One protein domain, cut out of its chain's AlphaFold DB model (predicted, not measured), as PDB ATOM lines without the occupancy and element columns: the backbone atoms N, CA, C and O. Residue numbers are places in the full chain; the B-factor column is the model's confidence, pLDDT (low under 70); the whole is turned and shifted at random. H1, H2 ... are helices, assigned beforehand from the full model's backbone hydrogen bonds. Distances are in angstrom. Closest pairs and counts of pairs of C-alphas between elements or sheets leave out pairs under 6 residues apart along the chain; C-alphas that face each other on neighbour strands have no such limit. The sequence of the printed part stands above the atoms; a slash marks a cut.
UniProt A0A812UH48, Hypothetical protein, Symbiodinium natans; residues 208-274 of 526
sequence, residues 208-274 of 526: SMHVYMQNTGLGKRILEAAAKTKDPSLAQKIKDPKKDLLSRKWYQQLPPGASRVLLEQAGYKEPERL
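What this domain is: This is residues 208 to 274 of the 526 residues of the protein "Hypothetical protein" of Symbiodinium natans (UniProt A0A812UH48). What is the shape? H2 is the core of a compact, all-helix domain: H1 makes a corner with it, H5 packs across it, and short H3 packs near its end. How big? The 67 printed residues hold five named helices, H1 to H5 in order; C-alpha radius of gyration 10.8 A, spans 27 by 24 by 18 A.

Where its parts are: What comes first? H1, residues 208 to 215, starts at C-alpha (294.493, 292.194, 283.714); H2, 218 to 227, is 14.3 A long. What follows? H3 is 234 to 237, H4 250 to 253, and H5, 258 to 265, ends at C-alpha (284.834, 310.877, 286.462).

How they stand to each other: What touches H2? H1 only at the corner, about perpendicular at 85 degrees (closest C-alphas Met 213, Gly 219, 4.9 A); H3 (Ala 226, Ala 235, 4.9 A); H5, about perpendicular at 75 degrees (Ala 225, Gln 265, 5.8 A). Backbones? Every O i to N i+4 pair is within hydrogen-bond range in H1, H2, H5; H3, H4 are too short.

The domain as a whole: Long links? H3 to H4. Cut? None; no printed residue is under 70.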
ATOM      1  N   SER A 208     294.090 291.713 282.389       94.19
ATOM      2  CA  SER A 208     294.493 292.194 283.714       94.19
ATOM      3  C   SER A 208     293.747 293.474 284.091       94.19
ATOM      4  O   SER A 208     293.015 293.503 285.081       94.19
ATOM      5  N   MET A 209     293.784 294.496 283.224       95.69
ATOM      6  CA  MET A 209     293.045 295.743 283.450       95.69
ATOM      7  C   MET A 209     291.547 295.487 283.671       95.69
ATOM      8  O   MET A 209     290.920 296.083 284.549       95.69
ATOM      9  N   HIS A 210     290.950 294.587 282.888       95.06
ATOM     10  CA  HIS A 210     289.535 294.261 283.032       95.06
ATOM     11  C   HIS A 210     289.215 293.576 284.371       95.06
ATOM     12  O   HIS A 210     288.227 293.940 285.013       95.06
ATOM     13  N   VAL A 211     290.047 292.625 284.804       92.81
ATOM     14  CA  VAL A 211     289.910 291.949 286.104       92.81
ATOM     15  C   VAL A 211     290.060 292.958 287.245       92.81
ATOM     16  O   VAL A 211     289.199 293.004 288.126       92.81
ATOM     17  N   TYR A 212     291.055 293.850 287.180       94.56
ATOM     18  CA  TYR A 212     291.216 294.948 288.138       94.56
ATOM     19  C   TYR A 212     289.941 295.791 288.249       94.56
ATOM     20  O   TYR A 212     289.426 296.047 289.343       94.56
ATOM     21  N   MET A 213     289.387 296.204 287.104       95.50
ATOM     22  CA  MET A 213     288.183 297.031 287.063       95.50
ATOM     23  C   MET A 213     286.957 296.335 287.661       95.50
ATOM     24  O   MET A 213     286.104 297.008 288.248       95.50
ATOM     25  N   GLN A 214     286.843 295.017 287.500       92.81
ATOM     26  CA  GLN A 214     285.762 294.224 288.086       92.81
ATOM     27  C   GLN A 214     285.929 294.098 289.599       92.81
ATOM     28  O   GLN A 214     285.003 294.434 290.339       92.81
ATOM     29  N   ASN A 215     287.117 293.702 290.055       90.56
ATOM     30  CA  ASN A 215     287.402 293.457 291.470       90.56
ATOM     31  C   ASN A 215     287.297 294.731 292.320       90.56
ATOM     32  O   ASN A 215     286.845 294.687 293.461       90.56
ATOM     33  N   THR A 216     287.650 295.887 291.755       94.00
ATOM     34  CA  THR A 216     287.584 297.190 292.444       94.00
ATOM     35  C   THR A 216     286.251 297.924 292.261       94.00
ATOM     36  O   THR A 216     286.080 299.047 292.748       94.00
ATOM     37  N   GLY A 217     285.311 297.352 291.499       96.44
ATOM     38  CA  GLY A 217     284.052 298.007 291.127       96.44
ATOM     39  C   GLY A 217     284.216 299.240 290.224       96.44
ATOM     40  O   GLY A 217     283.246 299.963 289.978       96.44
ATOM     41  N   LEU A 218     285.424 299.511 289.719       97.31
ATOM     42  CA  LEU A 218     285.703 300.633 288.824       97.31
ATOM     43  C   LEU A 218     284.914 300.524 287.511       97.31
ATOM     44  O   LEU A 218     284.392 301.529 287.038       97.31
ATOM     45  N   GLY A 219     284.731 299.316 286.969       97.19
ATOM     46  CA  GLY A 219     283.979 299.115 285.724       97.19
ATOM     47  C   GLY A 219     282.529 299.611 285.800       97.19
ATOM     48  O   GLY A 219     282.040 300.255 284.873       97.19
ATOM     49  N   LYS A 220     281.859 299.388 286.940       97.75
ATOM     50  CA  LYS A 220     280.507 299.909 287.200       97.75
ATOM     51  C   LYS A 220     280.502 301.441 287.249       97.75
ATOM     52  O   LYS A 220     279.666 302.069 286.606       97.75
ATOM     53  N   ARG A 221     281.468 302.040 287.951       98.19
ATOM     54  CA  ARG A 221     281.606 303.503 288.051       98.19
ATOM     55  C   ARG A 221     281.896 304.160 286.697       98.19
ATOM     56  O   ARG A 221     281.384 305.244 286.440       98.19
ATOM     57  N   ILE A 222     282.646 303.498 285.810       97.88
ATOM     58  CA  ILE A 222     282.873 303.962 284.429       97.88
ATOM     59  C   ILE A 222     281.560 303.988 283.636       97.88
ATOM     60  O   ILE A 222     281.283 304.974 282.956       97.88
ATOM     61  N   LEU A 223     280.724 302.948 283.740       97.44
ATOM     62  CA  LEU A 223     279.409 302.929 283.081       97.44
ATOM     63  C   LEU A 223     278.488 304.040 283.609       97.44
ATOM     64  O   LEU A 223     277.819 304.713 282.826       97.44
ATOM     65  N   GLU A 224     278.489 304.268 284.924       97.56
ATOM     66  CA  GLU A 224     277.742 305.364 285.554       97.56
ATOM     67  C   GLU A 224     278.248 306.744 285.112       97.56
ATOM     68  O   GLU A 224     277.442 307.646 284.889       97.56
ATOM     69  N   ALA A 225     279.565 306.920 284.966       97.44
ATOM     70  CA  ALA A 225     280.161 308.140 284.427       97.44
ATOM     71  C   ALA A 225     279.755 308.352 282.961       97.44
ATOM     72  O   ALA A 225     279.280 309.428 282.605       97.44
ATOM     73  N   ALA A 226     279.839 307.306 282.133       97.25
ATOM     74  CA  ALA A 226     279.442 307.347 280.726       97.25
ATOM     75  C   ALA A 226     277.965 307.738 280.547       97.25
ATOM     76  O   ALA A 226     277.648 308.550 279.676       97.25
ATOM     77  N   ALA A 227     277.074 307.233 281.406       96.75
ATOM     78  CA  ALA A 227     275.645 307.555 281.389       96.75
ATOM     79  C   ALA A 227     275.336 309.023 281.748       96.75
ATOM     80  O   ALA A 227     274.265 309.523 281.413       96.75
ATOM     81  N   LYS A 228     276.267 309.718 282.415       96.62
ATOM     82  CA  LYS A 228     276.156 311.143 282.773       96.62
ATOM     83  C   LYS A 228     276.767 312.076 281.722       96.62
ATOM     84  O   LYS A 228     276.710 313.294 281.887       96.62
ATOM     85  N   THR A 229     277.384 311.537 280.670       95.56
ATOM     86  CA  THR A 229     277.948 312.358 279.591       95.56
ATOM     87  C   THR A 229     276.852 312.951 278.703       95.56
ATOM     88  O   THR A 229     275.688 312.561 278.769       95.56
ATOM     89  N   LYS A 230     277.221 313.903 277.835       94.00
ATOM     90  CA  LYS A 230     276.293 314.487 276.850       94.00
ATOM     91  C   LYS A 230     275.823 313.481 275.787       94.00
ATOM     92  O   LYS A 230     274.807 313.741 275.151       94.00
ATOM     93  N   ASP A 231     276.550 312.376 275.580       92.75
ATOM     94  CA  ASP A 231     276.148 311.274 274.697       92.75
ATOM     95  C   ASP A 231     275.587 310.115 275.545       92.75
ATOM     96  O   ASP A 231     276.351 309.262 276.001       92.75
ATOM     97  N   PRO A 232     274.260 310.022 275.744       83.75
ATOM     98  CA  PRO A 232     273.669 308.948 276.543       83.75
ATOM     99  C   PRO A 232     273.858 307.560 275.911       83.75
ATOM    100  O   PRO A 232     273.769 306.550 276.611       83.75
ATOM    101  N   SER A 233     274.161 307.475 274.607       93.25
ATOM    102  CA  SER A 233     274.452 306.195 273.949       93.25
ATOM    103  C   SER A 233     275.823 305.635 274.333       93.25
ATOM    104  O   SER A 233     276.087 304.450 274.121       93.25
ATOM    105  N   LEU A 234     276.696 306.458 274.926       94.69
ATOM    106  CA  LEU A 234     278.060 306.072 275.248       94.69
ATOM    107  C   LEU A 234     278.119 304.896 276.224       94.69
ATOM    108  O   LEU A 234     278.855 303.942 275.979       94.69
ATOM    109  N   ALA A 235     277.297 304.922 277.277       94.56
ATOM    110  CA  ALA A 235     277.206 303.818 278.229       94.56
ATOM    111  C   ALA A 235     276.806 302.501 277.545       94.56
ATOM    112  O   ALA A 235     277.335 301.450 277.892       94.56
ATOM    113  N   GLN A 236     275.927 302.556 276.539       94.81
ATOM    114  CA  GLN A 236     275.503 301.374 275.788       94.81
ATOM    115  C   GLN A 236     276.601 300.856 274.845       94.81
ATOM    116  O   GLN A 236     276.746 299.645 274.702       94.81
ATOM    117  N   LYS A 237     277.394 301.748 274.232       95.06
ATOM    118  CA  LYS A 237     278.514 301.381 273.339       95.06
ATOM    119  C   LYS A 237     279.619 300.625 274.078       95.06
ATOM    120  O   LYS A 237     280.157 299.645 273.572       95.06
ATOM    121  N   ILE A 238     279.945 301.062 275.294       96.12
ATOM    122  CA  ILE A 238     281.080 300.525 276.057       96.12
ATOM    123  C   ILE A 238     280.731 299.316 276.936       96.12
ATOM    124  O   ILE A 238     281.597 298.777 277.629       96.12
ATOM    125  N   LYS A 239     279.470 298.889 276.926       96.38
ATOM    126  CA  LYS A 239     278.945 297.791 277.735       96.38
ATOM    127  C   LYS A 239     279.033 296.465 276.981       96.38
ATOM    128  O   LYS A 239     278.807 296.395 275.777       96.38
ATOM    129  N   ASP A 240     279.377 295.400 277.694       95.00
ATOM    130  CA  ASP A 240     279.309 294.033 277.194       95.00
ATOM    131  C   ASP A 240     277.829 293.643 277.024       95.00
ATOM    132  O   ASP A 240     277.085 293.614 278.013       95.00
ATOM    133  N   PRO A 241     277.384 293.316 275.797       92.75
ATOM    134  CA  PRO A 241     275.975 293.064 275.513       92.75
ATOM    135  C   PRO A 241     275.436 291.791 276.178       92.75
ATOM    136  O   PRO A 241     274.224 291.621 276.260       92.75
ATOM    137  N   LYS A 242     276.307 290.881 276.633       94.56
ATOM    138  CA  LYS A 242     275.913 289.596 277.227       94.56
ATOM    139  C   LYS A 242     275.918 289.619 278.749       94.56
ATOM    140  O   LYS A 242     275.213 288.824 279.360       94.56
ATOM    141  N   LYS A 243     276.759 290.457 279.356       92.44
ATOM    142  CA  LYS A 243     277.045 290.394 280.800       92.44
ATOM    143  C   LYS A 243     276.498 291.561 281.606       92.44
ATOM    144  O   LYS A 243     276.564 291.505 282.825       92.44
ATOM    145  N   ASP A 244     276.008 292.608 280.950       92.88
ATOM    146  CA  ASP A 244     275.627 293.861 281.609       92.88
ATOM    147  C   ASP A 244     276.803 294.573 282.319       92.88
ATOM    148  O   ASP A 244     276.610 295.450 283.155       92.88
ATOM    149  N   LEU A 245     278.045 294.219 281.969       96.00
ATOM    150  CA  LEU A 245     279.280 294.745 282.565       96.00
ATOM    151  C   LEU A 245     280.036 295.630 281.570       96.00
ATOM    152  O   LEU A 245     279.714 295.654 280.389       96.00
ATOM    153  N   LEU A 246     281.067 296.349 282.018       96.62
ATOM    154  CA  LEU A 246     281.953 297.096 281.115       96.62
ATOM    155  C   LEU A 246     282.640 296.128 280.132       96.62
ATOM    156  O   LEU A 246     283.134 295.082 280.544       96.62
ATOM    157  N   SER A 247     282.685 296.455 278.842       96.19
ATOM    158  CA  SER A 247     283.357 295.633 277.828       96.19
ATOM    159  C   SER A 247     284.874 295.597 278.041       96.19
ATOM    160  O   SER A 247     285.487 296.601 278.396       96.19
ATOM    161  N   ARG A 248     285.528 294.471 277.721       94.81
ATOM    162  CA  ARG A 248     287.005 294.385 277.675       94.81
ATOM    163  C   ARG A 248     287.638 295.356 276.672       94.81
ATOM    164  O   ARG A 248     288.788 295.735 276.841       94.81
ATOM    165  N   LYS A 249     286.885 295.759 275.644       95.19
ATOM    166  CA  LYS A 249     287.318 296.679 274.577       95.19
ATOM    167  C   LYS A 249     286.671 298.064 274.706       95.19
ATOM    168  O   LYS A 249     286.527 298.765 273.708       95.19
ATOM    169  N   TRP A 250     286.223 298.442 275.908       95.88
ATOM    170  CA  TRP A 250     285.416 299.646 276.148       95.88
ATOM    171  C   TRP A 250     286.031 300.933 275.580       95.88
ATOM    172  O   TRP A 250     285.308 301.781 275.067       95.88
ATOM    173  N   TYR A 251     287.358 301.062 275.623       96.19
ATOM    174  CA  TYR A 251     288.072 302.259 275.181       96.19
ATOM    175  C   TYR A 251     288.301 302.336 273.668       96.19
ATOM    176  O   TYR A 251     288.492 303.430 273.143       96.19
ATOM    177  N   GLN A 252     288.259 301.203 272.957       95.62
ATOM    178  CA  GLN A 252     288.574 301.124 271.523       95.62
ATOM    179  C   GLN A 252     287.522 301.807 270.631       95.62
ATOM    180  O   GLN A 252     287.727 302.000 269.431       95.62
ATOM    181  N   GLN A 253     286.354 302.114 271.199       90.31
ATOM    182  CA  GLN A 253     285.246 302.795 270.524       90.31
ATOM    183  C   GLN A 253     285.154 304.279 270.900       90.31
ATOM    184  O   GLN A 253     284.236 304.970 270.458       90.31
ATOM    185  N   LEU A 254     286.065 304.757 271.747       94.62
ATOM    186  CA  LEU A 254     286.064 306.124 272.238       94.62
ATOM    187  C   LEU A 254     286.929 307.031 271.355       94.62
ATOM    188  O   LEU A 254     287.886 306.562 270.742       94.62
ATOM    189  N   PRO A 255     286.637 308.341 271.310       93.25
ATOM    190  CA  PRO A 255     287.596 309.321 270.819       93.25
ATOM    191  C   PRO A 255     288.873 309.327 271.683       93.25
ATOM    192  O   PRO A 255     288.765 309.123 272.899       93.25
ATOM    193  N   PRO A 256     290.052 309.640 271.111       92.75
ATOM    194  CA  PRO A 256     291.296 309.758 271.870       92.75
ATOM    195  C   PRO A 256     291.148 310.657 273.107       92.75
ATOM    196  O   PRO A 256     290.583 311.750 273.037       92.75
ATOM    197  N   GLY A 257     291.639 310.190 274.258       93.31
ATOM    198  CA  GLY A 257     291.570 310.906 275.536       93.31
ATOM    199  C   GLY A 257     290.243 310.788 276.298       93.31
ATOM    200  O   GLY A 257     290.210 311.099 277.487       93.31
ATOM    201  N   ALA A 258     289.159 310.296 275.690       95.69
ATOM    202  CA  ALA A 258     287.877 310.170 276.391       95.69
ATOM    203  C   ALA A 258     287.893 309.082 277.481       95.69
ATOM    204  O   ALA A 258     287.203 309.214 278.491       95.69
ATOM    205  N   SER A 259     288.714 308.038 277.329       96.94
ATOM    206  CA  SER A 259     288.935 307.028 278.373       96.94
ATOM    207  C   SER A 259     289.509 307.636 279.655       96.94
ATOM    208  O   SER A 259     289.023 307.315 280.739       96.94
ATOM    209  N   ARG A 260     290.461 308.574 279.543       97.44
ATOM    210  CA  ARG A 260     291.004 309.337 280.679       97.44
ATOM    211  C   ARG A 260     289.893 310.070 281.432       97.44
ATOM    212  O   ARG A 260     289.766 309.911 282.641       97.44
ATOM    213  N   VAL A 261     289.066 310.821 280.704       97.25
ATOM    214  CA  VAL A 261     287.959 311.598 281.284       97.25
ATOM    215  C   VAL A 261     286.981 310.686 282.025       97.25
ATOM    216  O   VAL A 261     286.563 311.005 283.137       97.25
ATOM    217  N   LEU A 262     286.632 309.532 281.446       97.88
ATOM    218  CA  LEU A 262     285.738 308.569 282.092       97.88
ATOM    219  C   LEU A 262     286.352 307.946 283.352       97.88
ATOM    220  O   LEU A 262     285.640 307.771 284.338       97.88
ATOM    221  N   LEU A 263     287.651 307.634 283.345       98.12
ATOM    222  CA  LEU A 263     288.360 307.125 284.524       98.12
ATOM    223  C   LEU A 263     288.365 308.155 285.660       98.12
ATOM    224  O   LEU A 263     288.009 307.826 286.793       98.12
ATOM    225  N   GLU A 264     288.684 309.412 285.350       98.06
ATOM    226  CA  GLU A 264     288.680 310.515 286.318       98.06
ATOM    227  C   GLU A 264     287.271 310.747 286.890       98.06
ATOM    228  O   GLU A 264     287.095 310.829 288.109       98.06
ATOM    229  N   GLN A 265     286.238 310.754 286.041       97.94
ATOM    230  CA  GLN A 265     284.834 310.877 286.462       97.94
ATOM    231  C   GLN A 265     284.337 309.676 287.276       97.94
ATOM    232  O   GLN A 265     283.489 309.834 288.156       97.94
ATOM    233  N   ALA A 266     284.877 308.482 287.024       98.12
ATOM    234  CA  ALA A 266     284.638 307.293 287.837       98.12
ATOM    235  C   ALA A 266     285.369 307.345 289.195       98.12
ATOM    236  O   ALA A 266     285.193 306.450 290.029       98.12
ATOM    237  N   GLY A 267     286.169 308.386 289.449       97.81
ATOM    238  CA  GLY A 267     286.910 308.602 290.688       97.81
ATOM    239  C   GLY A 267     288.275 307.912 290.728       97.81
ATOM    240  O   GLY A 267     288.802 307.694 291.819       97.81
ATOM    241  N   TYR A 268     288.835 307.530 289.577       97.81
ATOM    242  CA  TYR A 268     290.199 307.014 289.476       97.81
ATOM    243  C   TYR A 268     291.174 308.174 289.233       97.81
ATOM    244  O   TYR A 268     291.118 308.836 288.203       97.81
ATOM    245  N   LYS A 269     292.029 308.463 290.222       96.94
ATOM    246  CA  LYS A 269     292.806 309.717 290.279       96.94
ATOM    247  C   LYS A 269     294.028 309.755 289.364       96.94
ATOM    248  O   LYS A 269     294.457 310.841 288.999       96.94
ATOM    249  N   GLU A 270     294.585 308.596 289.024       96.69
ATOM    250  CA  GLU A 270     295.827 308.480 288.250       96.69
ATOM    251  C   GLU A 270     295.625 307.520 287.067       96.69
ATOM    252  O   GLU A 270     296.140 306.404 287.109       96.69
ATOM    253  N   PRO A 271     294.858 307.893 286.023       97.00
ATOM    254  CA  PRO A 271     294.593 307.030 284.866       97.00
ATOM    255  C   PRO A 271     295.844 306.409 284.234       97.00
ATOM    256  O   PRO A 271     295.783 305.294 283.741       97.00
ATOM    257  N   GLU A 272     296.981 307.103 284.276       96.12
ATOM    258  CA  GLU A 272     298.263 306.630 283.750       96.12
ATOM    259  C   GLU A 272     298.869 305.454 284.535       96.12
ATOM    260  O   GLU A 272     299.758 304.789 284.013       96.12
ATOM    261  N   ARG A 273     298.407 305.196 285.768       95.56
ATOM    262  CA  ARG A 273     298.839 304.062 286.607       95.56
ATOM    263  C   ARG A 273     298.039 302.785 286.359       95.56
ATOM    264  O   ARG A 273     298.445 301.728 286.831       95.56
ATOM    265  N   LEU A 274     296.906 302.877 285.665       96.56
ATOM    266  CA  LEU A 274     296.184 301.707 285.187       96.56
ATOM    267  C   LEU A 274     296.808 301.325 283.854       96.56
ATOM    268  O   LEU A 274     296.702 302.108 282.924       96.56
TER     269      LEU A 274